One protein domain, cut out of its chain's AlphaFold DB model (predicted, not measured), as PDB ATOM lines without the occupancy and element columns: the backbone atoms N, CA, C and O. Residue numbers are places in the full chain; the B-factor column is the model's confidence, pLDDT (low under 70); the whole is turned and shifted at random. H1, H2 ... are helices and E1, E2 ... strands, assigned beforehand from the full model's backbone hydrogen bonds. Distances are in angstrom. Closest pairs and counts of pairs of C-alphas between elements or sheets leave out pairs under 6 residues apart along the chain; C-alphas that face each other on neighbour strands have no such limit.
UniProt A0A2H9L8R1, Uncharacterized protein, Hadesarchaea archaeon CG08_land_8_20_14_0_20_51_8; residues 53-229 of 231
ATOM      1  N   THR A  53     191.605 128.427 256.193       93.25
ATOM      2  CA  THR A  53     192.646 129.449 256.363       93.25
ATOM      3  C   THR A  53     192.088 130.700 257.040       93.25
ATOM      4  O   THR A  53     192.668 131.157 258.022       93.25
ATOM      5  N   GLY A  54     190.934 131.203 256.591       88.88
ATOM      6  CA  GLY A  54     190.276 132.349 257.219       88.88
ATOM      7  C   GLY A  54     189.972 132.120 258.701       88.88
ATOM      8  O   GLY A  54     190.406 132.894 259.552       88.88
ATOM      9  N   LYS A  55     189.313 131.003 259.035       92.62
ATOM     10  CA  LYS A  55     188.984 130.645 260.428       92.62
ATOM     11  C   LYS A  55     190.210 130.459 261.317       92.62
ATOM     12  O   LYS A  55     190.154 130.756 262.510       92.62
ATOM     13  N   ASP A  56     191.304 129.941 260.768       95.12
ATOM     14  CA  ASP A  56     192.532 129.755 261.533       95.12
ATOM     15  C   ASP A  56     193.210 131.091 261.856       95.12
ATOM     16  O   ASP A  56     193.585 131.317 263.007       95.12
ATOM     17  N   ILE A  57     193.262 132.018 260.894       93.50
ATOM     18  CA  ILE A  57     193.735 133.390 261.122       93.50
ATOM     19  C   ILE A  57     192.898 134.068 262.213       93.50
ATOM     20  O   ILE A  57     193.457 134.651 263.144       93.50
ATOM     21  N   GLU A  58     191.567 133.941 262.168       93.44
ATOM     22  CA  GLU A  58     190.709 134.488 263.224       93.44
ATOM     23  C   GLU A  58     191.049 133.925 264.601       93.44
ATOM     24  O   GLU A  58     191.132 134.665 265.583       93.44
ATOM     25  N   ARG A  59     191.244 132.606 264.684       94.12
ATOM     26  CA  ARG A  59     191.609 131.923 265.925       94.12
ATOM     27  C   ARG A  59     192.929 132.457 266.476       94.12
ATOM     28  O   ARG A  59     193.021 132.667 267.686       94.12
ATOM     29  N   VAL A  60     193.920 132.698 265.616       92.81
ATOM     30  CA  VAL A  60     195.213 133.278 266.005       92.81
ATOM     31  C   VAL A  60     195.039 134.705 266.521       92.81
ATOM     32  O   VAL A  60     195.520 135.011 267.609       92.81
ATOM     33  N   ILE A  61     194.292 135.554 265.816       90.19
ATOM     34  CA  ILE A  61     194.050 136.939 266.244       90.19
ATOM     35  C   ILE A  61     193.298 136.981 267.583       90.19
ATOM     36  O   ILE A  61     193.697 137.707 268.495       90.19
ATOM     37  N   ARG A  62     192.251 136.162 267.754       89.44
ATOM     38  CA  ARG A  62     191.527 136.047 269.034       89.44
ATOM     39  C   ARG A  62     192.441 135.552 270.147       89.44
ATOM     40  O   ARG A  62     192.379 136.067 271.257       89.44
ATOM     41  N   TYR A  63     193.304 134.578 269.864       88.56
ATOM     42  CA  TYR A  63     194.298 134.113 270.827       88.56
ATOM     43  C   TYR A  63     195.246 135.244 271.242       88.56
ATOM     44  O   TYR A  63     195.482 135.418 272.436       88.56
ATOM     45  N   MET A  64     195.748 136.035 270.293       85.31
ATOM     46  CA  MET A  64     196.603 137.184 270.591       85.31
ATOM     47  C   MET A  64     195.884 138.210 271.465       85.31
ATOM     48  O   MET A  64     196.432 138.621 272.485       85.31
ATOM     49  N   SER A  65     194.638 138.547 271.123       83.06
ATOM     50  CA  SER A  65     193.816 139.487 271.891       83.06
ATOM     51  C   SER A  65     193.562 138.986 273.316       83.06
ATOM     52  O   SER A  65     193.856 139.694 274.276       83.06
ATOM     53  N   ASN A  66     193.126 137.732 273.474       83.44
ATOM     54  CA  ASN A  66     192.817 137.130 274.777       83.44
ATOM     55  C   ASN A  66     194.036 137.009 275.705       83.44
ATOM     56  O   ASN A  66     193.876 136.903 276.918       83.44
ATOM     57  N   ASN A  67     195.244 136.978 275.139       76.81
ATOM     58  CA  ASN A  67     196.497 136.863 275.885       76.81
ATOM     59  C   ASN A  67     197.276 138.184 275.946       76.81
ATOM     60  O   ASN A  67     198.443 138.173 276.337       76.81
ATOM     61  N   TYR A  68     196.654 139.308 275.571       74.50
ATOM     62  CA  TYR A  68     197.270 140.641 275.584       74.50
ATOM     63  C   TYR A  68     198.594 140.712 274.803       74.50
ATOM     64  O   TYR A  68     199.512 141.449 275.170       74.50
ATOM     65  N   LEU A  69     198.712 139.924 273.732       73.06
ATOM     66  CA  LEU A  69     199.857 139.995 272.833       73.06
ATOM     67  C   LEU A  69     199.741 141.254 271.957       73.06
ATOM     68  O   LEU A  69     198.626 141.636 271.597       73.06
ATOM     69  N   PRO A  70     200.863 141.898 271.591       74.00
ATOM     70  CA  PRO A  70     200.836 143.047 270.696       74.00
ATOM     71  C   PRO A  70     200.197 142.684 269.355       74.00
ATOM     72  O   PRO A  70     200.597 141.712 268.715       74.00
ATOM     73  N   ILE A  71     199.211 143.475 268.932       80.31
ATOM     74  CA  ILE A  71     198.601 143.372 267.608       80.31
ATOM     75  C   ILE A  71     198.775 144.718 266.908       80.31
ATOM     76  O   ILE A  71     197.956 145.625 267.047       80.31
ATOM     77  N   ASP A  72     199.888 144.854 266.194       78.50
ATOM     78  CA  ASP A  72     200.189 146.014 265.359       78.50
ATOM     79  C   ASP A  72     200.168 145.651 263.868       78.50
ATOM     80  O   ASP A  72     200.118 144.483 263.480       78.50
ATOM     81  N   ASN A  73     200.211 146.670 263.008       77.19
ATOM     82  CA  ASN A  73     200.140 146.477 261.559       77.19
ATOM     83  C   ASN A  73     201.304 145.638 261.006       77.19
ATOM     84  O   ASN A  73     201.139 144.978 259.984       77.19
ATOM     85  N   THR A  74     202.470 145.657 261.659       80.25
ATOM     86  CA  THR A  74     203.617 144.837 261.247       80.25
ATOM     87  C   THR A  74     203.318 143.368 261.506       80.25
ATOM     88  O   THR A  74     203.469 142.546 260.608       80.25
ATOM     89  N   THR A  75     202.807 143.062 262.696       85.69
ATOM     90  CA  THR A  75     202.445 141.713 263.128       85.69
ATOM     91  C   THR A  75     201.335 141.131 262.254       85.69
ATOM     92  O   THR A  75     201.405 139.975 261.844       85.69
ATOM     93  N   LEU A  76     200.322 141.934 261.917       87.75
ATOM     94  CA  LEU A  76     199.224 141.515 261.038       87.75
ATOM     95  C   LEU A  76     199.686 141.282 259.598       87.75
ATOM     96  O   LEU A  76     199.281 140.299 258.979       87.75
ATOM     97  N   ARG A  77     200.585 142.130 259.086       83.56
ATOM     98  CA  ARG A  77     201.197 141.929 257.770       83.56
ATOM     99  C   ARG A  77     202.037 140.653 257.732       83.56
ATOM    100  O   ARG A  77     201.867 139.854 256.821       83.56
ATOM    101  N   GLU A  78     202.893 140.432 258.728       88.50
ATOM    102  CA  GLU A  78     203.700 139.208 258.824       88.50
ATOM    103  C   GLU A  78     202.817 137.958 258.936       88.50
ATOM    104  O   GLU A  78     203.104 136.930 258.322       88.50
ATOM    105  N   LEU A  79     201.708 138.038 259.678       91.88
ATOM    106  CA  LEU A  79     200.720 136.965 259.750       91.88
ATOM    107  C   LEU A  79     200.142 136.654 258.362       91.88
ATOM    108  O   LEU A  79     200.156 135.496 257.944       91.88
ATOM    109  N   ALA A  80     199.677 137.676 257.639       87.00
ATOM    110  CA  ALA A  80     199.128 137.531 256.295       87.00
ATOM    111  C   ALA A  80     200.143 136.903 255.323       87.00
ATOM    112  O   ALA A  80     199.841 135.901 254.672       87.00
ATOM    113  N   GLU A  81     201.371 137.428 255.296       87.19
ATOM    114  CA  GLU A  81     202.464 136.936 254.451       87.19
ATOM    115  C   GLU A  81     202.786 135.461 254.738       87.19
ATOM    116  O   GLU A  81     202.920 134.661 253.809       87.19
ATOM    117  N   ASN A  82     202.835 135.061 256.012       91.38
ATOM    118  CA  ASN A  82     203.089 133.672 256.398       91.38
ATOM    119  C   ASN A  82     202.002 132.716 255.887       91.38
ATOM    120  O   ASN A  82     202.320 131.654 255.343       91.38
ATOM    121  N   TYR A  83     200.722 133.083 256.016       92.75
ATOM    122  CA  TYR A  83     199.632 132.263 255.479       92.75
ATOM    123  C   TYR A  83     199.633 132.236 253.953       92.75
ATOM    124  O   TYR A  83     199.400 131.174 253.372       92.75
ATOM    125  N   GLN A  84     199.938 133.354 253.296       87.12
ATOM    126  CA  GLN A  84     200.065 133.412 251.844       87.12
ATOM    127  C   GLN A  84     201.176 132.480 251.344       87.12
ATOM    128  O   GLN A  84     200.946 131.693 250.427       87.12
ATOM    129  N   VAL A  85     202.351 132.482 251.981       88.69
ATOM    130  CA  VAL A  85     203.459 131.576 251.631       88.69
ATOM    131  C   VAL A  85     203.095 130.112 251.888       88.69
ATOM    132  O   VAL A  85     203.375 129.252 251.055       88.69
ATOM    133  N   ALA A  86     202.457 129.812 253.022       90.62
ATOM    134  CA  ALA A  86     202.137 128.437 253.404       90.62
ATOM    135  C   ALA A  86     201.005 127.824 252.565       90.62
ATOM    136  O   ALA A  86     200.992 126.618 252.314       90.62
ATOM    137  N   THR A  87     200.031 128.638 252.154       88.94
ATOM    138  CA  THR A  87     198.808 128.154 251.500       88.94
ATOM    139  C   THR A  87     198.783 128.444 250.003       88.94
ATOM    140  O   THR A  87     198.076 127.752 249.276       88.94
ATOM    141  N   GLY A  88     199.524 129.438 249.515       85.94
ATOM    142  CA  GLY A  88     199.405 129.950 248.149       85.94
ATOM    143  C   GLY A  88     198.114 130.736 247.882       85.94
ATOM    144  O   GLY A  88     197.819 131.026 246.726       85.94
ATOM    145  N   LEU A  89     197.324 131.044 248.916       86.38
ATOM    146  CA  LEU A  89     196.154 131.921 248.824       86.38
ATOM    147  C   LEU A  89     196.582 133.387 248.918       86.38
ATOM    148  O   LEU A  89     197.622 133.692 249.497       86.38
ATOM    149  N   LEU A  90     195.765 134.300 248.398       82.38
ATOM    150  CA  LEU A  90     195.937 135.723 248.673       82.38
ATOM    151  C   LEU A  90     195.295 136.013 250.029       82.38
ATOM    152  O   LEU A  90     194.110 135.732 250.224       82.38
ATOM    153  N   VAL A  91     196.089 136.535 250.958       85.19
ATOM    154  CA  VAL A  91     195.669 136.790 252.334       85.19
ATOM    155  C   VAL A  91     195.917 138.255 252.644       85.19
ATOM    156  O   VAL A  91     197.053 138.712 252.617       85.19
ATOM    157  N   ASP A  92     194.847 138.962 252.977       80.31
ATOM    158  CA  ASP A  92     194.881 140.335 253.451       80.31
ATOM    159  C   ASP A  92     194.350 140.338 254.891       80.31
ATOM    160  O   ASP A  92     193.165 140.113 255.142       80.31
ATOM    161  N   VAL A  93     195.238 140.568 255.860       84.31
ATOM    162  CA  VAL A  93     194.844 140.866 257.242       84.31
ATOM    163  C   VAL A  93     195.017 142.361 257.415       84.31
ATOM    164  O   VAL A  93     196.141 142.869 257.427       84.31
ATOM    165  N   GLY A  94     193.897 143.081 257.435       67.19
ATOM    166  CA  GLY A  94     193.941 144.536 257.424       67.19
ATOM    167  C   GLY A  94     194.512 145.106 258.722       67.19
ATOM    168  O   GLY A  94     194.696 144.378 259.701       67.19
ATOM    169  N   PRO A  95     194.772 146.425 258.765       61.53
ATOM    170  CA  PRO A  95     195.067 147.096 260.029       61.53
ATOM    171  C   PRO A  95     193.929 146.836 261.022       61.53
ATOM    172  O   PRO A  95     192.839 146.441 260.611       61.53
ATOM    173  N   VAL A  96     194.133 147.103 262.317       53.97
ATOM    174  CA  VAL A  96     193.007 147.212 263.261       53.97
ATOM    175  C   VAL A  96     192.026 148.230 262.676       53.97
ATOM    176  O   VAL A  96     192.246 149.440 262.743       53.97
ATOM    177  N   THR A  97     190.977 147.746 262.014       51.09
ATOM    178  CA  THR A  97     190.044 148.600 261.307       51.09
ATOM    179  C   THR A  97     188.989 149.052 262.282       51.09
ATOM    180  O   THR A  97     188.225 148.284 262.856       51.09
ATOM    181  N   ILE A  98     188.935 150.367 262.383       51.09
ATOM    182  CA  ILE A  98     187.840 151.149 262.935       51.09
ATOM    183  C   ILE A  98     186.835 151.454 261.795       51.09
ATOM    184  O   ILE A  98     186.044 152.385 261.890       51.09
ATOM    185  N   TYR A  99     186.899 150.728 260.665       65.06
ATOM    186  CA  TYR A  99     186.183 151.035 259.421       65.06
ATOM    187  C   TYR A  99     185.119 149.974 259.108       65.06
ATOM    188  O   TYR A  99     185.339 149.101 258.278       65.06
ATOM    189  N   PRO A 100     183.960 150.036 259.775       75.06
ATOM    190  CA  PRO A 100     182.941 148.988 259.734       75.06
ATOM    191  C   PRO A 100     182.118 148.949 258.439       75.06
ATOM    192  O   PRO A 100     181.260 148.084 258.313       75.06
ATOM    193  N   PHE A 101     182.310 149.868 257.493       87.19
ATOM    194  CA  PHE A 101     181.447 149.958 256.315       87.19
ATOM    195  C   PHE A 101     181.964 149.131 255.137       87.19
ATOM    196  O   PHE A 101     183.162 149.110 254.850       87.19
ATOM    197  N   TRP A 102     181.042 148.487 254.433       89.81
ATOM    198  CA  TRP A 102     181.279 147.797 253.166       89.81
ATOM    199  C   TRP A 102     179.981 147.736 252.357       89.81
ATOM    200  O   TRP A 102     178.903 147.996 252.901       89.81
ATOM    201  N   ILE A 103     180.093 147.417 251.069       94.06
ATOM    202  CA  ILE A 103     178.950 147.280 250.167       94.06
ATOM    203  C   ILE A 103     178.902 145.898 249.516       94.06
ATOM    204  O   ILE A 103     179.941 145.277 249.293       94.06
ATOM    205  N   HIS A 104     177.698 145.435 249.198       94.00
ATOM    206  CA  HIS A 104     177.445 144.303 248.313       94.00
ATOM    207  C   HIS A 104     176.779 144.820 247.041       94.00
ATOM    208  O   HIS A 104     175.664 145.334 247.107       94.00
ATOM    209  N   VAL A 105     177.452 144.695 245.905       94.50
ATOM    210  CA  VAL A 105     176.937 145.106 244.598       94.50
ATOM    211  C   VAL A 105     175.978 144.023 244.118       94.50
ATOM    212  O   VAL A 105     176.378 142.887 243.879       94.50
ATOM    213  N   ILE A 106     174.695 144.355 244.027       94.50
ATOM    214  CA  ILE A 106     173.603 143.402 243.792       94.50
ATOM    215  C   ILE A 106     173.718 142.785 242.397       94.50
ATOM    216  O   ILE A 106     173.520 141.582 242.230       94.50
ATOM    217  N   ASP A 107     174.059 143.602 241.403       92.50
ATOM    218  CA  ASP A 107     174.121 143.211 239.996       92.50
ATOM    219  C   ASP A 107     175.231 142.193 239.708       92.50
ATOM    220  O   ASP A 107     175.045 141.278 238.902       92.50
ATOM    221  N   THR A 108     176.374 142.317 240.387       89.25
ATOM    222  CA  THR A 108     177.536 141.429 240.210       89.25
ATOM    223  C   THR A 108     177.646 140.366 241.302       89.25
ATOM    224  O   THR A 108     178.287 139.332 241.104       89.25
ATOM    225  N   GLY A 109     177.013 140.588 242.456       88.06
ATOM    226  CA  GLY A 109     177.123 139.753 243.647       88.06
ATOM    227  C   GLY A 109     178.447 139.916 244.408       88.06
ATOM    228  O   GLY A 109     178.764 139.069 245.249       88.06
ATOM    229  N   VAL A 110     179.237 140.953 244.116       86.56
ATOM    230  CA  VAL A 110     180.573 141.158 244.700       86.56
ATOM    231  C   VAL A 110     180.516 142.072 245.926       86.56
ATOM    232  O   VAL A 110     179.657 142.941 246.043       86.56
ATOM    233  N   ASN A 111     181.427 141.854 246.880       86.69
ATOM    234  CA  ASN A 111     181.540 142.663 248.093       86.69
ATOM    235  C   ASN A 111     182.762 143.579 248.020       86.69
ATOM    236  O   ASN A 111     183.885 143.085 247.882       86.69
ATOM    237  N   HIS A 112     182.568 144.879 248.240       84.62
ATOM    238  CA  HIS A 112     183.647 145.862 248.318       84.62
ATOM    239  C   HIS A 112     183.779 146.415 249.735       84.62
ATOM    240  O   HIS A 112     182.836 146.947 250.319       84.62
ATOM    241  N   TYR A 113     184.981 146.288 250.299       80.25
ATOM    242  CA  TYR A 113     185.261 146.629 251.694       80.25
ATOM    243  C   TYR A 113     186.050 147.928 251.820       80.25
ATOM    244  O   TYR A 113     186.939 148.223 251.009       80.25
ATOM    245  N   ALA A 114     185.779 148.678 252.888       77.38
ATOM    246  CA  ALA A 114     186.554 149.858 253.230       77.38
ATOM    247  C   ALA A 114     188.042 149.541 253.453       77.38
ATOM    248  O   ALA A 114     188.394 148.575 254.126       77.38
ATOM    249  N   GLY A 115     188.925 150.384 252.906       68.06
ATOM    250  CA  GLY A 115     190.378 150.202 253.001       68.06
ATOM    251  C   GLY A 115     190.981 149.289 251.927       68.06
ATOM    252  O   GLY A 115     192.190 149.072 251.935       68.06
ATOM    253  N   THR A 116     190.170 148.781 250.995       75.44
ATOM    254  CA  THR A 116     190.640 148.111 249.772       75.44
ATOM    255  C   THR A 116     190.782 149.108 248.616       75.44
ATOM    256  O   THR A 116     190.448 150.285 248.756       75.44
ATOM    257  N   LYS A 117     191.246 148.647 247.445       80.81
ATOM    258  CA  LYS A 117     191.324 149.489 246.237       80.81
ATOM    259  C   LYS A 117     189.961 150.005 245.750       80.81
ATOM    260  O   LYS A 117     189.946 150.968 245.005       80.81
ATOM    261  N   TYR A 118     188.856 149.399 246.190       86.94
ATOM    262  CA  TYR A 118     187.483 149.763 245.817       86.94
ATOM    263  C   TYR A 118     186.820 150.715 246.816       86.94
ATOM    264  O   TYR A 118     185.632 150.997 246.713       86.94
ATOM    265  N   CYS A 119     187.545 151.173 247.841       87.06
ATOM    266  CA  CYS A 119     187.003 152.151 248.771       87.06
ATOM    267  C   CYS A 119     188.080 153.078 249.315       87.06
ATOM    268  O   CYS A 119     188.920 152.693 250.137       87.06
ATOM    269  N   LYS A 120     187.961 154.356 248.969       87.06
ATOM    270  CA  LYS A 120     188.813 155.414 249.493       87.06
ATOM    271  C   LYS A 120     188.154 156.102 250.682       87.06
ATOM    272  O   LYS A 120     187.026 156.579 250.596       87.06
ATOM    273  N   ILE A 121     188.888 156.216 251.788       85.06
ATOM    274  CA  ILE A 121     188.428 156.941 252.976       85.06
ATOM    275  C   ILE A 121     189.064 158.329 252.988       85.06
ATOM    276  O   ILE A 121     190.284 158.453 252.867       85.06
ATOM    277  N   THR A 122     188.253 159.377 253.126       86.31
ATOM    278  CA  THR A 122     188.734 160.767 253.168       86.31
ATOM    279  C   THR A 122     188.158 161.522 254.359       86.31
ATOM    280  O   THR A 122     187.014 161.314 254.756       86.31
ATOM    281  N   GLU A 123     188.950 162.407 254.964       85.06
ATOM    282  CA  GLU A 123     188.469 163.272 256.043       85.06
ATOM    283  C   GLU A 123     187.564 164.373 255.467       85.06
ATOM    284  O   GLU A 123     187.895 165.004 254.463       85.06
ATOM    285  N   ALA A 124     186.411 164.603 256.098       86.38
ATOM    286  CA  ALA A 124     185.419 165.597 255.673       86.38
ATOM    287  C   ALA A 124     185.236 166.732 256.700       86.38
ATOM    288  O   ALA A 124     184.308 167.535 256.597       86.38
ATOM    289  N   GLY A 125     186.119 166.790 257.700       80.31
ATOM    290  CA  GLY A 125     186.096 167.736 258.810       80.31
ATOM    291  C   GLY A 125     186.115 167.029 260.164       80.31
ATOM    292  O   GLY A 125     186.079 165.804 260.255       80.31
ATOM    293  N   THR A 126     186.147 167.803 261.247       80.88
ATOM    294  CA  THR A 126     186.232 167.252 262.605       80.88
ATOM    295  C   THR A 126     185.058 166.320 262.908       80.88
ATOM    296  O   THR A 126     183.905 166.747 262.916       80.88
ATOM    297  N   GLY A 127     185.364 165.047 263.175       76.69
ATOM    298  CA  GLY A 127     184.363 164.015 263.459       76.69
ATOM    299  C   GLY A 127     183.555 163.567 262.239       76.69
ATOM    300  O   GLY A 127     182.520 162.928 262.417       76.69
ATOM    301  N   LYS A 128     184.003 163.907 261.022       88.62
ATOM    302  CA  LYS A 128     183.348 163.543 259.766       88.62
ATOM    303  C   LYS A 128     184.332 162.910 258.798       88.62
ATOM    304  O   LYS A 128     185.431 163.421 258.588       88.62
ATOM    305  N   TRP A 129     183.922 161.838 258.146       91.56
ATOM    306  CA  TRP A 129     184.720 161.190 257.112       91.56
ATOM    307  C   TRP A 129     183.820 160.619 256.030       91.56
ATOM    308  O   TRP A 129     182.627 160.420 256.244       91.56
ATOM    309  N   ARG A 130     184.393 160.384 254.856       94.25
ATOM    310  CA  ARG A 130     183.701 159.785 253.723       94.25
ATOM    311  C   ARG A 130     184.239 158.402 253.430       94.25
ATOM    312  O   ARG A 130     185.456 158.225 253.410       94.25
ATOM    313  N   TYR A 131     183.334 157.476 253.146       93.81
ATOM    314  CA  TYR A 131     183.635 156.264 252.391       93.81
ATOM    315  C   TYR A 131     183.222 156.511 250.952       93.81
ATOM    316  O   TYR A 131     182.073 156.849 250.693       93.81
ATOM    317  N   ASN A 132     184.175 156.406 250.042       95.06
ATOM    318  CA  ASN A 132     183.979 156.637 248.621       95.06
ATOM    319  C   ASN A 132     184.210 155.276 247.965       95.06
ATOM    320  O   ASN A 132     185.366 154.846 247.896       95.06
ATOM    321  N   PHE A 133     183.134 154.565 247.642       95.50
ATOM    322  CA  PHE A 133     183.194 153.233 247.044       95.50
ATOM    323  C   PHE A 133     183.186 153.307 245.521       95.50
ATOM    324  O   PHE A 133     182.710 154.284 244.963       95.50
ATOM    325  N   GLU A 134     183.737 152.270 244.912       94.62
ATOM    326  CA  GLU A 134     183.569 151.894 243.510       94.62
ATOM    327  C   GLU A 134     182.665 150.655 243.493       94.62
ATOM    328  O   GLU A 134     182.864 149.792 244.352       94.62
ATOM    329  N   ASP A 135     181.706 150.527 242.573       90.88
ATOM    330  CA  ASP A 135     180.820 149.351 242.467       90.88
ATOM    331  C   ASP A 135     181.207 148.376 241.335       90.88
ATOM    332  O   ASP A 135     180.679 147.261 241.269       90.88
ATOM    333  N   LEU A 136     182.188 148.739 240.506       90.62
ATOM    334  CA  LEU A 136     182.739 147.901 239.443       90.62
ATOM    335  C   LEU A 136     184.038 147.184 239.839       90.62
ATOM    336  O   LEU A 136     184.839 147.644 240.656       90.62
ATOM    337  N   ASP A 137     184.267 146.041 239.194       84.50
ATOM    338  CA  ASP A 137     185.445 145.196 239.371       84.50
ATOM    339  C   ASP A 137     186.300 145.159 238.106       84.50
ATOM    340  O   ASP A 137     185.796 145.033 236.988       84.50
ATOM    341  N   ASP A 138     187.624 145.143 238.275       80.62
ATOM    342  CA  ASP A 138     188.525 144.892 237.150       80.62
ATOM    343  C   ASP A 138     188.201 143.530 236.507       80.62
ATOM    344  O   ASP A 138     188.360 142.474 237.126       80.62
ATOM    345  N   GLY A 139     187.810 143.542 235.232       73.44
ATOM    346  CA  GLY A 139     187.577 142.321 234.460       73.44
ATOM    347  C   GLY A 139     186.202 141.669 234.639       73.44
ATOM    348  O   GLY A 139     186.006 140.572 234.107       73.44
ATOM    349  N   ILE A 140     185.248 142.320 235.314       68.88
ATOM    350  CA  ILE A 140     183.845 141.882 235.374       68.88
ATOM    351  C   ILE A 140     182.952 142.976 234.782       68.88
ATOM    352  O   ILE A 140     182.729 144.009 235.395       68.88
ATOM    353  N   GLY A 141     182.397 142.726 233.593       70.00
ATOM    354  CA  GLY A 141     181.517 143.689 232.927       70.00
ATOM    355  C   GLY A 141     182.296 144.868 232.342       70.00
ATOM    356  O   GLY A 141     183.024 144.694 231.361       70.00
ATOM    357  N   GLU A 142     182.106 146.051 232.919       73.88
ATOM    358  CA  GLU A 142     182.821 147.278 232.559       73.88
ATOM    359  C   GLU A 142     183.990 147.506 233.523       73.88
ATOM    360  O   GLU A 142     183.959 147.058 234.665       73.88
ATOM    361  N   ASN A 143     185.056 148.156 233.054       83.25
ATOM    362  CA  ASN A 143     186.180 148.445 233.940       83.25
ATOM    363  C   ASN A 143     185.815 149.608 234.872       83.25
ATOM    364  O   ASN A 143     185.289 150.599 234.362       83.25
ATOM    365  N   PRO A 144     186.170 149.527 236.166       86.31
ATOM    366  CA  PRO A 144     186.002 150.631 237.100       86.31
ATOM    367  C   PRO A 144     186.762 151.863 236.610       86.31
ATOM    368  O   PRO A 144     187.905 151.762 236.139       86.31
ATOM    369  N   ASP A 145     186.131 153.027 236.709       89.25
ATOM    370  CA  ASP A 145     186.767 154.298 236.361       89.25
ATOM    371  C   ASP A 145     187.493 154.936 237.558       89.25
ATOM    372  O   ASP A 145     188.339 155.822 237.368       89.25
ATOM    373  N   TYR A 146     187.282 154.382 238.760       89.62
ATOM    374  CA  TYR A 146     187.931 154.767 240.007       89.62
ATOM    375  C   TYR A 146     187.700 156.235 240.364       89.62
ATOM    376  O   TYR A 146     188.606 156.909 240.880       89.62
ATOM    377  N   ASP A 147     186.505 156.750 240.101       92.25
ATOM    378  CA  ASP A 147     186.093 158.055 240.605       92.25
ATOM    379  C   ASP A 147     185.512 157.990 242.039       92.25
ATOM    380  O   ASP A 147     185.507 159.002 242.761       92.25
ATOM    381  N   TYR A 148     185.201 156.769 242.500       93.38
ATOM    382  CA  TYR A 148     184.754 156.423 243.845       93.38
ATOM    383  C   TYR A 148     183.444 157.105 244.247       93.38
ATOM    384  O   TYR A 148     183.360 157.753 245.309       93.38
ATOM    385  N   ASN A 149     182.430 157.033 243.399       93.00
ATOM    386  CA  ASN A 149     181.164 157.695 243.657       93.00
ATOM    387  C   ASN A 149     179.982 156.722 243.884       93.00
ATOM    388  O   ASN A 149     178.908 157.201 244.250       93.00
ATOM    389  N   GLU A 150     180.189 155.398 243.835       93.50
ATOM    390  CA  GLU A 150     179.151 154.355 243.902       93.50
ATOM    391  C   GLU A 150     179.251 153.397 245.119       93.50
ATOM    392  O   GLU A 150     179.821 152.307 245.043       93.50
ATOM    393  N   PRO A 151     178.628 153.702 246.277       96.00
ATOM    394  CA  PRO A 151     178.159 155.000 246.745       96.00
ATOM    395  C   PRO A 151     179.246 155.818 247.456       96.00
ATOM    396  O   PRO A 151     180.166 155.294 248.095       96.00
ATOM    397  N   ARG A 152     179.015 157.133 247.535       97.12
ATOM    398  CA  ARG A 152     179.689 158.016 248.498       97.12
ATOM    399  C   ARG A 152     178.874 158.181 249.779       97.12
ATOM    400  O   ARG A 152     177.770 158.726 249.775       97.12
ATOM    401  N   LEU A 153     179.453 157.781 250.909       97.12
ATOM    402  CA  LEU A 153     178.844 157.862 252.237       97.12
ATOM    403  C   LEU A 153     179.564 158.895 253.095       97.12
ATOM    404  O   LEU A 153     180.734 158.708 253.421       97.12
ATOM    405  N   LEU A 154     178.863 159.935 253.542       96.25
ATOM    406  CA  LEU A 154     179.348 160.822 254.597       96.25
ATOM    407  C   LEU A 154     178.941 160.265 255.956       96.25
ATOM    408  O   LEU A 154     177.756 160.137 256.254       96.25
ATOM    409  N   VAL A 155     179.924 159.994 256.800       92.81
ATOM    410  CA  VAL A 155     179.727 159.526 258.167       92.81
ATOM    411  C   VAL A 155     180.114 160.625 259.134       92.81
ATOM    412  O   VAL A 155     181.188 161.217 259.046       92.81
ATOM    413  N   GLU A 156     179.221 160.896 260.076       92.50
ATOM    414  CA  GLU A 156     179.388 161.912 261.102       92.50
ATOM    415  C   GLU A 156     179.212 161.269 262.467       92.50
ATOM    416  O   GLU A 156     178.168 160.684 262.772       92.50
ATOM    417  N   ARG A 157     180.238 161.399 263.308       85.31
ATOM    418  CA  ARG A 157     180.177 160.924 264.683       85.31
ATOM    419  C   ARG A 157     179.314 161.863 265.519       85.31
ATOM    420  O   ARG A 157     179.606 163.050 265.661       85.31
ATOM    421  N   LEU A 158     178.271 161.296 266.107       86.31
ATOM    422  CA  LEU A 158     177.442 161.901 267.140       86.31
ATOM    423  C   LEU A 158     177.787 161.265 268.496       86.31
ATOM    424  O   LEU A 158     178.551 160.308 268.578       86.31
ATOM    425  N   ALA A 159     177.227 161.788 269.587       81.06
ATOM    426  CA  ALA A 159     177.426 161.202 270.912       81.06
ATOM    427  C   ALA A 159     176.757 159.812 271.001       81.06
ATOM    428  O   ALA A 159     175.560 159.720 271.264       81.06
ATOM    429  N   GLY A 160     177.531 158.745 270.771       75.94
ATOM    430  CA  GLY A 160     177.087 157.346 270.861       75.94
ATOM    431  C   GLY A 160     176.375 156.801 269.616       75.94
ATOM    432  O   GLY A 160     175.825 155.702 269.653       75.94
ATOM    433  N   ALA A 161     176.373 157.549 268.513       87.56
ATOM    434  CA  ALA A 161     175.754 157.145 267.254       87.56
ATOM    435  C   ALA A 161     176.556 157.672 266.065       87.56
ATOM    436  O   ALA A 161     177.272 158.666 266.173       87.56
ATOM    437  N   LEU A 162     176.389 157.039 264.911       89.94
ATOM    438  CA  LEU A 162     176.858 157.562 263.637       89.94
ATOM    439  C   LEU A 162     175.654 157.996 262.808       89.94
ATOM    440  O   LEU A 162     174.671 157.262 262.678       89.94
ATOM    441  N   ARG A 163     175.751 159.194 262.231       94.06
ATOM    442  CA  ARG A 163     174.858 159.651 261.169       94.06
ATOM    443  C   ARG A 163     175.536 159.395 259.837       94.06
ATOM    444  O   ARG A 163     176.605 159.937 259.585       94.06
ATOM    445  N   ILE A 164     174.905 158.585 259.004       95.81
ATOM    446  CA  ILE A 164     175.379 158.257 257.664       95.81
ATOM    447  C   ILE A 164     174.460 158.954 256.674       95.81
ATOM    448  O   ILE A 164     173.245 158.805 256.756       95.81
ATOM    449  N   THR A 165     175.034 159.714 255.752       97.88
ATOM    450  CA  THR A 165     174.320 160.329 254.632       97.88
ATOM    451  C   THR A 165     174.832 159.705 253.346       97.88
ATOM    452  O   THR A 165     176.043 159.685 253.125       97.88
ATOM    453  N   ILE A 166     173.931 159.204 252.506       97.88
ATOM    454  CA  ILE A 166     174.277 158.742 251.158       97.88
ATOM    455  C   ILE A 166     174.360 159.996 250.285       97.88
ATOM    456  O   ILE A 166     173.334 160.535 249.880       97.88
ATOM    457  N   GLU A 167     175.561 160.534 250.086       96.94
ATOM    458  CA  GLU A 167     175.742 161.806 249.374       96.94
ATOM    459  C   GLU A 167     175.540 161.641 247.867       96.94
ATOM    460  O   GLU A 167     174.963 162.518 247.224       96.94
ATOM    461  N   GLU A 168     176.019 160.529 247.309       96.12
ATOM    462  CA  GLU A 168     176.101 160.326 245.866       96.12
ATOM    463  C   GLU A 168     176.093 158.838 245.500       96.12
ATOM    464  O   GLU A 168     176.465 157.987 246.312       96.12
ATOM    465  N   TYR A 169     175.619 158.572 244.286       96.25
ATOM    466  CA  TYR A 169     175.732 157.315 243.555       96.25
ATOM    467  C   TYR A 169     175.592 157.659 242.069       96.25
ATOM    468  O   TYR A 169     174.530 158.167 241.680       96.25
ATOM    469  N   GLU A 170     176.615 157.427 241.250       90.88
ATOM    470  CA  GLU A 170     176.522 157.578 239.795       90.88
ATOM    471  C   GLU A 170     176.797 156.247 239.109       90.88
ATOM    472  O   GLU A 170     177.924 155.853 238.922       90.88
ATOM    473  N   GLY A 171     175.762 155.530 238.691       87.81
ATOM    474  CA  GLY A 171     175.993 154.230 238.077       87.81
ATOM    475  C   GLY A 171     174.705 153.540 237.688       87.81
ATOM    476  O   GLY A 171     173.602 153.979 238.027       87.81
ATOM    477  N   GLY A 172     174.845 152.462 236.923       91.38
ATOM    478  CA  GLY A 172     173.724 151.609 236.545       91.38
ATOM    479  C   GLY A 172     173.349 150.582 237.612       91.38
ATOM    480  O   GLY A 172     172.216 150.108 237.585       91.38
ATOM    481  N   TYR A 173     174.276 150.242 238.510       94.56
ATOM    482  CA  TYR A 173     174.130 149.144 239.465       94.56
ATOM    483  C   TYR A 173     173.535 149.593 240.791       94.56
ATOM    484  O   TYR A 173     173.463 150.784 241.104       94.56
ATOM    485  N   HIS A 174     173.105 148.605 241.568       96.75
ATOM    486  CA  HIS A 174     172.601 148.772 242.917       96.75
ATOM    487  C   HIS A 174     173.548 148.135 243.923       96.75
ATOM    488  O   HIS A 174     174.106 147.061 243.695       96.75
ATOM    489  N   ALA A 175     173.650 148.748 245.096       96.88
ATOM    490  CA  ALA A 175     174.432 148.233 246.202       96.88
ATOM    491  C   ALA A 175     173.636 148.192 247.512       96.88
ATOM    492  O   ALA A 175     172.877 149.102 247.857       96.88
ATOM    493  N   ASP A 176     173.863 147.142 248.286       97.62
ATOM    494  CA  ASP A 176     173.483 147.062 249.687       97.62
ATOM    495  C   ASP A 176     174.633 147.585 250.557       97.62
ATOM    496  O   ASP A 176     175.775 147.154 250.416       97.62
ATOM    497  N   ILE A 177     174.341 148.484 251.495       96.44
ATOM    498  CA  ILE A 177     175.307 149.061 252.431       96.44
ATOM    499  C   ILE A 177     175.221 148.344 253.774       96.44
ATOM    500  O   ILE A 177     174.156 148.267 254.401       96.44
ATOM    501  N   TYR A 178     176.377 147.921 254.270       91.12
ATOM    502  CA  TYR A 178     176.529 147.250 255.550       91.12
ATOM    503  C   TYR A 178     177.374 148.062 256.531       91.12
ATOM    504  O   TYR A 178     178.299 148.785 256.158       91.12
ATOM    505  N   TYR A 179     177.049 147.909 257.814       86.62
ATOM    506  CA  TYR A 179     177.841 148.355 258.955       86.62
ATOM    507  C   TYR A 179     178.168 147.139 259.822       86.62
ATOM    508  O   TYR A 179     177.285 146.544 260.443       86.62
ATOM    509  N   SER A 180     179.440 146.753 259.859       78.88
ATOM    510  CA  SER A 180     179.892 145.465 260.377       78.88
ATOM    511  C   SER A 180     179.108 144.332 259.699       78.88
ATOM    512  O   SER A 180     179.120 144.231 258.480       78.88
ATOM    513  N   SER A 181     178.391 143.493 260.439       76.50
ATOM    514  CA  SER A 181     177.560 142.414 259.884       76.50
ATOM    515  C   SER A 181     176.114 142.824 259.579       76.50
ATOM    516  O   SER A 181     175.334 142.012 259.082       76.50
ATOM    517  N   GLN A 182     175.726 144.063 259.883       83.69
ATOM    518  CA  GLN A 182     174.346 144.514 259.767       83.69
ATOM    519  C   GLN A 182     174.108 145.219 258.432       83.69
ATOM    520  O   GLN A 182     174.770 146.210 258.129       83.69
ATOM    521  N   LEU A 183     173.100 144.768 257.679       91.69
ATOM    522  CA  LEU A 183     172.549 145.536 256.563       91.69
ATOM    523  C   LEU A 183     171.900 146.810 257.115       91.69
ATOM    524  O   LEU A 183     170.942 146.734 257.889       91.69
ATOM    525  N   ILE A 184     172.420 147.973 256.725       94.50
ATOM    526  CA  ILE A 184     171.889 149.270 257.170       94.50
ATOM    527  C   ILE A 184     171.010 149.929 256.113       94.50
ATOM    528  O   ILE A 184     170.103 150.687 256.460       94.50
ATOM    529  N   LYS A 185     171.244 149.624 254.833       97.44
ATOM    530  CA  LYS A 185     170.408 150.085 253.727       97.44
ATOM    531  C   LYS A 185     170.578 149.176 252.524       97.44
ATOM    532  O   LYS A 185     171.706 148.940 252.123       97.44
ATOM    533  N   GLY A 186     169.477 148.693 251.962       97.06
ATOM    534  CA  GLY A 186     169.517 147.902 250.736       97.06
ATOM    535  C   GLY A 186     169.161 148.713 249.495       97.06
ATOM    536  O   GLY A 186     168.504 149.751 249.615       97.06
ATOM    537  N   PHE A 187     169.545 148.192 248.331       96.88
ATOM    538  CA  PHE A 187     169.114 148.670 247.012       96.88
ATOM    539  C   PHE A 187     169.406 150.165 246.757       96.88
ATOM    540  O   PHE A 187     168.555 150.908 246.264       96.88
ATOM    541  N   VAL A 188     170.591 150.633 247.152       97.56
ATOM    542  CA  VAL A 188     171.066 152.010 246.940       97.56
ATOM    543  C   VAL A 188     171.652 152.138 245.538       97.56
ATOM    544  O   VAL A 188     172.355 151.237 245.104       97.56
ATOM    545  N   GLY A 189     171.400 153.251 244.848       96.00
ATOM    546  CA  GLY A 189     171.968 153.510 243.523       96.00
ATOM    547  C   GLY A 189     171.015 153.247 242.364       96.00
ATOM    548  O   GLY A 189     169.821 153.544 242.454       96.00
ATOM    549  N   GLY A 190     171.561 152.763 241.256       93.81
ATOM    550  CA  GLY A 190     170.876 152.613 239.981       93.81
ATOM    551  C   GLY A 190     170.715 153.927 239.221       93.81
ATOM    552  O   GLY A 190     170.946 155.025 239.738       93.81
ATOM    553  N   SER A 191     170.234 153.826 237.980       92.44
ATOM    554  CA  SER A 191     169.958 154.995 237.125       92.44
ATOM    555  C   SER A 191     168.934 155.961 237.740       92.44
ATOM    556  O   SER A 191     168.882 157.139 237.388       92.44
ATOM    557  N   GLU A 192     168.110 155.473 238.664       94.44
ATOM    558  CA  GLU A 192     167.150 156.244 239.444       94.44
ATOM    559  C   GLU A 192     167.759 156.971 240.656       94.44
ATOM    560  O   GLU A 192     167.055 157.754 241.296       94.44
ATOM    561  N   ARG A 193     169.040 156.728 240.974       95.06
ATOM    562  CA  ARG A 193     169.751 157.265 242.148       95.06
ATOM    563  C   ARG A 193     169.006 156.967 243.452       95.06
ATOM    564  O   ARG A 193     168.803 157.846 244.295       95.06
ATOM    565  N   ASN A 194     168.560 155.723 243.611       96.06
ATOM    566  CA  ASN A 194     167.741 155.303 244.734       96.06
ATOM    567  C   ASN A 194     168.471 155.546 246.059       96.06
ATOM    568  O   ASN A 194     169.656 155.244 246.202       96.06
ATOM    569  N   HIS A 195     167.746 156.090 247.036       97.44
ATOM    570  CA  HIS A 195     168.245 156.423 248.375       97.44
ATOM    571  C   HIS A 195     169.380 157.459 248.450       97.44
ATOM    572  O   HIS A 195     169.860 157.739 249.549       97.44
ATOM    573  N   VAL A 196     169.780 158.092 247.341       97.00
ATOM    574  CA  VAL A 196     170.687 159.248 247.397       97.00
ATOM    575  C   VAL A 196     169.999 160.393 248.148       97.00
ATOM    576  O   VAL A 196     168.868 160.772 247.850       97.00
ATOM    577  N   GLY A 197     170.688 160.935 249.151       96.44
ATOM    578  CA  GLY A 197     170.174 161.927 250.094       96.44
ATOM    579  C   GLY A 197     169.551 161.340 251.365       96.44
ATOM    580  O   GLY A 197     169.276 162.103 252.296       96.44
ATOM    581  N   ASP A 198     169.358 160.019 251.454       97.81
ATOM    582  CA  ASP A 198     168.855 159.394 252.677       97.81
ATOM    583  C   ASP A 198     169.862 159.537 253.827       97.81
ATOM    584  O   ASP A 198     171.084 159.479 253.654       97.81
ATOM    585  N   ILE A 199     169.312 159.677 255.035       97.06
ATOM    586  CA  ILE A 199     170.064 159.744 256.287       97.06
ATOM    587  C   ILE A 199     169.719 158.522 257.133       97.06
ATOM    588  O   ILE A 199     168.551 158.249 257.411       97.06
ATOM    589  N   ILE A 200     170.749 157.815 257.585       95.62
ATOM    590  CA  ILE A 200     170.652 156.603 258.395       95.62
ATOM    591  C   ILE A 200     171.350 156.865 259.729       95.62
ATOM    592  O   ILE A 200     172.445 157.425 259.778       95.62
ATOM    593  N   LEU A 201     170.711 156.461 260.823       93.06
ATOM    594  CA  LEU A 201     171.301 156.495 262.157       93.06
ATOM    595  C   LEU A 201     171.634 155.074 262.583       93.06
ATOM    596  O   LEU A 201     170.759 154.209 262.600       93.06
ATOM    597  N   VAL A 202     172.887 154.855 262.961       88.44
ATOM    598  CA  VAL A 202     173.333 153.596 263.563       88.44
ATOM    599  C   VAL A 202     173.914 153.885 264.935       88.44
ATOM    600  O   VAL A 202     174.564 154.911 265.141       88.44
ATOM    601  N   ASN A 203     173.678 152.990 265.892       83.06
ATOM    602  CA  ASN A 203     174.379 153.068 267.167       83.06
ATOM    603  C   ASN A 203     175.866 152.866 266.903       83.06
ATOM    604  O   ASN A 203     176.247 151.990 266.123       83.06
ATOM    605  N   GLU A 204     176.700 153.688 267.534       69.62
ATOM    606  CA  GLU A 204     178.141 153.584 267.370       69.62
ATOM    607  C   GLU A 204     178.646 152.371 268.158       69.62
ATOM    608  O   GLU A 204     179.103 152.473 269.294       69.62
ATOM    609  N   ASN A 205     178.551 151.201 267.535       60.19
ATOM    610  CA  ASN A 205     179.216 149.989 267.980       60.19
ATOM    611  C   ASN A 205     180.570 149.925 267.271       60.19
ATOM    612  O   ASN A 205     180.757 149.158 266.329       60.19
ATOM    613  N   LEU A 206     181.516 150.768 267.701       53.34
ATOM    614  CA  LEU A 206     182.921 150.619 267.319       53.34
ATOM    615  C   LEU A 206     183.462 149.357 267.984       53.34
ATOM    616  O   LEU A 206     184.101 149.416 269.033       53.34
ATOM    617  N   THR A 207     183.214 148.200 267.394       50.84
ATOM    618  CA  THR A 207     184.069 147.060 267.674       50.84
ATOM    619  C   THR A 207     185.388 147.324 266.965       50.84
ATOM    620  O   THR A 207     185.453 147.399 265.739       50.84
ATOM    621  N   SER A 208     186.454 147.545 267.740       57.72
ATOM    622  CA  SER A 208     187.810 147.451 267.205       57.72
ATOM    623  C   SER A 208     187.959 146.041 266.657       57.72
ATOM    624  O   SER A 208     187.907 145.067 267.407       57.72
ATOM    625  N   GLY A 209     188.047 145.942 265.337       70.94
ATOM    626  CA  GLY A 209     187.995 144.677 264.635       70.94
ATOM    627  C   GLY A 209     189.133 144.571 263.642       70.94
ATOM    628  O   GLY A 209     189.527 145.560 263.029       70.94
ATOM    629  N   ILE A 210     189.677 143.375 263.481       78.50
ATOM    630  CA  ILE A 210     190.716 143.117 262.487       78.50
ATOM    631  C   ILE A 210     190.068 142.388 261.321       78.50
ATOM    632  O   ILE A 210     189.548 141.287 261.528       78.50
ATOM    633  N   PRO A 211     190.046 142.976 260.116       79.19
ATOM    634  CA  PRO A 211     189.414 142.352 258.980       79.19
ATOM    635  C   PRO A 211     190.366 141.281 258.448       79.19
ATOM    636  O   PRO A 211     191.569 141.502 258.291       79.19
ATOM    637  N   VAL A 212     189.814 140.106 258.189       85.94
ATOM    638  CA  VAL A 212     190.514 138.956 257.630       85.94
ATOM    639  C   VAL A 212     189.871 138.657 256.296       85.94
ATOM    640  O   VAL A 212     188.689 138.317 256.236       85.94
ATOM    641  N   TYR A 213     190.654 138.771 255.234       82.38
ATOM    642  CA  TYR A 213     190.216 138.476 253.886       82.38
ATOM    643  C   TYR A 213     191.150 137.450 253.246       82.38
ATOM    644  O   TYR A 213     192.369 137.612 253.221       82.38
ATOM    645  N   VAL A 214     190.571 136.356 252.760       83.38
ATOM    646  CA  VAL A 214     191.297 135.245 252.141       83.38
ATOM    647  C   VAL A 214     190.608 134.910 250.833       83.38
ATOM    648  O   VAL A 214     189.411 134.637 250.820       83.38
ATOM    649  N   ARG A 215     191.352 134.887 249.732       87.00
ATOM    650  CA  ARG A 215     190.820 134.514 248.416       87.00
ATOM    651  C   ARG A 215     191.766 133.578 247.683       87.00
ATOM    652  O   ARG A 215     192.990 133.645 247.827       87.00
ATOM    653  N   ASP A 216     191.185 132.703 246.876       84.94
ATOM    654  CA  ASP A 216     191.930 131.975 245.855       84.94
ATOM    655  C   ASP A 216     192.444 132.958 244.780       84.94
ATOM    656  O   ASP A 216     191.696 133.859 244.392       84.94
ATOM    657  N   PRO A 217     193.684 132.813 244.271       77.12
ATOM    658  CA  PRO A 217     194.218 133.694 243.229       77.12
ATOM    659  C   PRO A 217     193.380 133.762 241.946       77.12
ATOM    660  O   PRO A 217     193.459 134.759 241.235       77.12
ATOM    661  N   ASN A 218     192.583 132.731 241.647       76.69
ATOM    662  CA  ASN A 218     191.712 132.687 240.472       76.69
ATOM    663  C   ASN A 218     190.286 133.176 240.775       76.69
ATOM    664  O   ASN A 218     189.415 133.067 239.916       76.69
ATOM    665  N   GLY A 219     190.012 133.660 241.992       72.62
ATOM    666  CA  GLY A 219     188.708 134.207 242.379       72.62
ATOM    667  C   GLY A 219     187.593 133.169 242.541       72.62
ATOM    668  O   GLY A 219     186.433 133.540 242.665       72.62
ATOM    669  N   THR A 220     187.912 131.870 242.563       78.69
ATOM    670  CA  THR A 220     186.887 130.805 242.636       78.69
ATOM    671  C   THR A 220     186.208 130.726 244.009       78.69
ATOM    672  O   THR A 220     185.049 130.330 244.111       78.69
ATOM    673  N   ALA A 221     186.919 131.094 245.077       78.50
ATOM    674  CA  ALA A 221     186.374 131.147 246.426       78.50
ATOM    675  C   ALA A 221     187.008 132.281 247.235       78.50
ATOM    676  O   ALA A 221     188.189 132.601 247.070       78.50
ATOM    677  N   GLN A 222     186.220 132.835 248.153       80.12
ATOM    678  CA  GLN A 222     186.636 133.905 249.051       80.12
ATOM    679  C   GLN A 222     186.033 133.736 250.446       80.12
ATOM    680  O   GLN A 222     184.957 133.163 250.615       80.12
ATOM    681  N   TYR A 223     186.742 134.255 251.440       82.06
ATOM    682  CA  TYR A 223     186.346 134.310 252.837       82.06
ATOM    683  C   TYR A 223     186.615 135.707 253.382       82.06
ATOM    684  O   TYR A 223     187.704 136.250 253.192       82.06
ATOM    685  N   PHE A 224     185.639 136.258 254.096       79.38
ATOM    686  CA  PHE A 224     185.771 137.522 254.801       79.38
ATOM    687  C   PHE A 224     185.205 137.404 256.208       79.38
ATOM    688  O   PHE A 224     184.145 136.811 256.414       79.38
ATOM    689  N   SER A 225     185.896 138.012 257.163       80.62
ATOM    690  CA  SER A 225     185.417 138.150 258.529       80.62
ATOM    691  C   SER A 225     186.055 139.353 259.209       80.62
ATOM    692  O   SER A 225     187.095 139.846 258.780       80.62
ATOM    693  N   THR A 226     185.442 139.822 260.291       80.44
ATOM    694  CA  THR A 226     186.018 140.840 261.175       80.44
ATOM    695  C   THR A 226     186.181 140.249 262.567       80.44
ATOM    696  O   THR A 226     185.210 139.848 263.208       80.44
ATOM    697  N   VAL A 227     187.424 140.185 263.044       83.38
ATOM    698  CA  VAL A 227     187.747 139.661 264.370       83.38
ATOM    699  C   VAL A 227     187.635 140.773 265.393       83.38
ATOM    700  O   VAL A 227     188.510 141.629 265.469       83.38
ATOM    701  N   GLU A 228     186.577 140.740 266.194       78.06
ATOM    702  CA  GLU A 228     186.415 141.646 267.331       78.06
ATOM    703  C   GLU A 228     187.523 141.420 268.369       78.06
ATOM    704  O   GLU A 228     187.777 140.287 268.791       78.06
ATOM    705  N   LEU A 229     188.173 142.509 268.773       71.75
ATOM    706  CA  LEU A 229     189.166 142.521 269.840       71.75
ATOM    707  C   LEU A 229     188.477 142.747 271.185       71.75
ATOM    708  O   LEU A 229     187.540 143.541 271.289       71.75
TER     709      LEU A 229
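What this domain is: This is residues 53 to 229 of the 231 residues of an uncharacterized protein of Hadesarchaea archaeon CG08_land_8_20_14_0_20_51_8 (UniProt A0A2H9L8R1). Two lobes stand side by side: a larger lobe, a sandwich of two strongly twisted sheets face to face, and a smaller one, a three-stranded sheet, E1, E11 and E12, with the helical hairpin H1 and H2 packed over one face. The sandwich has five strands in one sheet, order E4, E5, E6, E7, E10, and four in the other, order E3, E2, E8, E9; the chain passes between the lobes twice, by residues 94 to 100 and 204 to 208. The printed part has 177 residues with two named helices, then twelve named strands, H1, H2 and E1 to E12 in turn; the three sheets are antiparallel and the class is mixed, helices and strands. The whole is compact, with a radius of gyration of the C-alphas of 16.7 A, and spans 47 by 42 by 23 A.

How they stand to each other: The largest sheet runs E4, residues 119 to 125, E5, 128 to 133, E6, 152 to 158, E7, 161 to 168, and E10, 199 to 203, with E4 and E10 as edge strands. E4, E5, E6 and E7 form a meander, each strand the antiparallel neighbour of the one before. Within hydrogen-bond range are N 122 and O 130 of E4 and E5, 3.0 A, N 131 and O 153 of E5 and E6, 2.9 A, N 156 and O 163 of E6 and E7, 2.8 A, and N 164 and O 200 of E7 and E10, 2.8 A. The second sheet runs E3, residues 110 to 113, E2, 101 to 105, E8, 174 to 179, and E9, 182 to 189; its twist is only just strong, with C-alphas up to 4.4 A off its best plane. N 112 and O 103 of E3 and E2 are 2.9 A apart, N 176 and O 104 of E8 and E2 2.8 A, and N 177 and O 185 of E8 and E9 2.7 A. The two sheets form a sandwich, face to face, with facing parts 10.8 A centre to centre and best planes 9 degrees apart. The third sheet runs E1, residues 90 to 93, E11, 209 to 215, and E12, 222 to 228; N 92 and O 213 are 2.8 A apart, and N 212 and O 225 2.8 A. H1, residues 53 to 66, and H2, residues 73 to 87, lie on the same face of this sheet, which gives two layers, helices on one face of a sheet. H1 runs along the strands over E11, at a height over the sheet of 9.1 A, with Gly 54 and Val 214 as closest C-alphas, 5.9 A. H2 runs along the strands over E1, at a height of 5.0 A, with Ala 80 and Val 91 closest, 5.3 A. H1, with residues 53 to 57 alone, and H2 only just touch, with 3 pairs of C-alphas within 8 A. H1, H2, E1, E11 and E12 are apart from E2 to E10. In H1 and H2 every O i to N i+4 pair is within hydrogen-bond range.

Where its parts are: E7 is 21.6 A long from first to last C-alpha, E6 19.2 A and E9 18.7 A. H1 begins at C-alpha 53, (192.646, 129.449, 256.363), and is 20.0 A long; H2 is 20.9 A. E4 begins at C-alpha 119, (187.003, 152.151, 248.771). E12, 19.9 A, ends at C-alpha 228, (186.415, 141.646, 267.331).

The domain as a whole: The C-alphas of Asn 67 and Glu 192 are the two farthest apart, 50.6 A. The printed part has no cut. The link E5 to E6, residues 134 to 151, is long. Mean pLDDT of the printed part is 85.6; residues 94 to 99, 115, 140 and 204 to 208 are under 70.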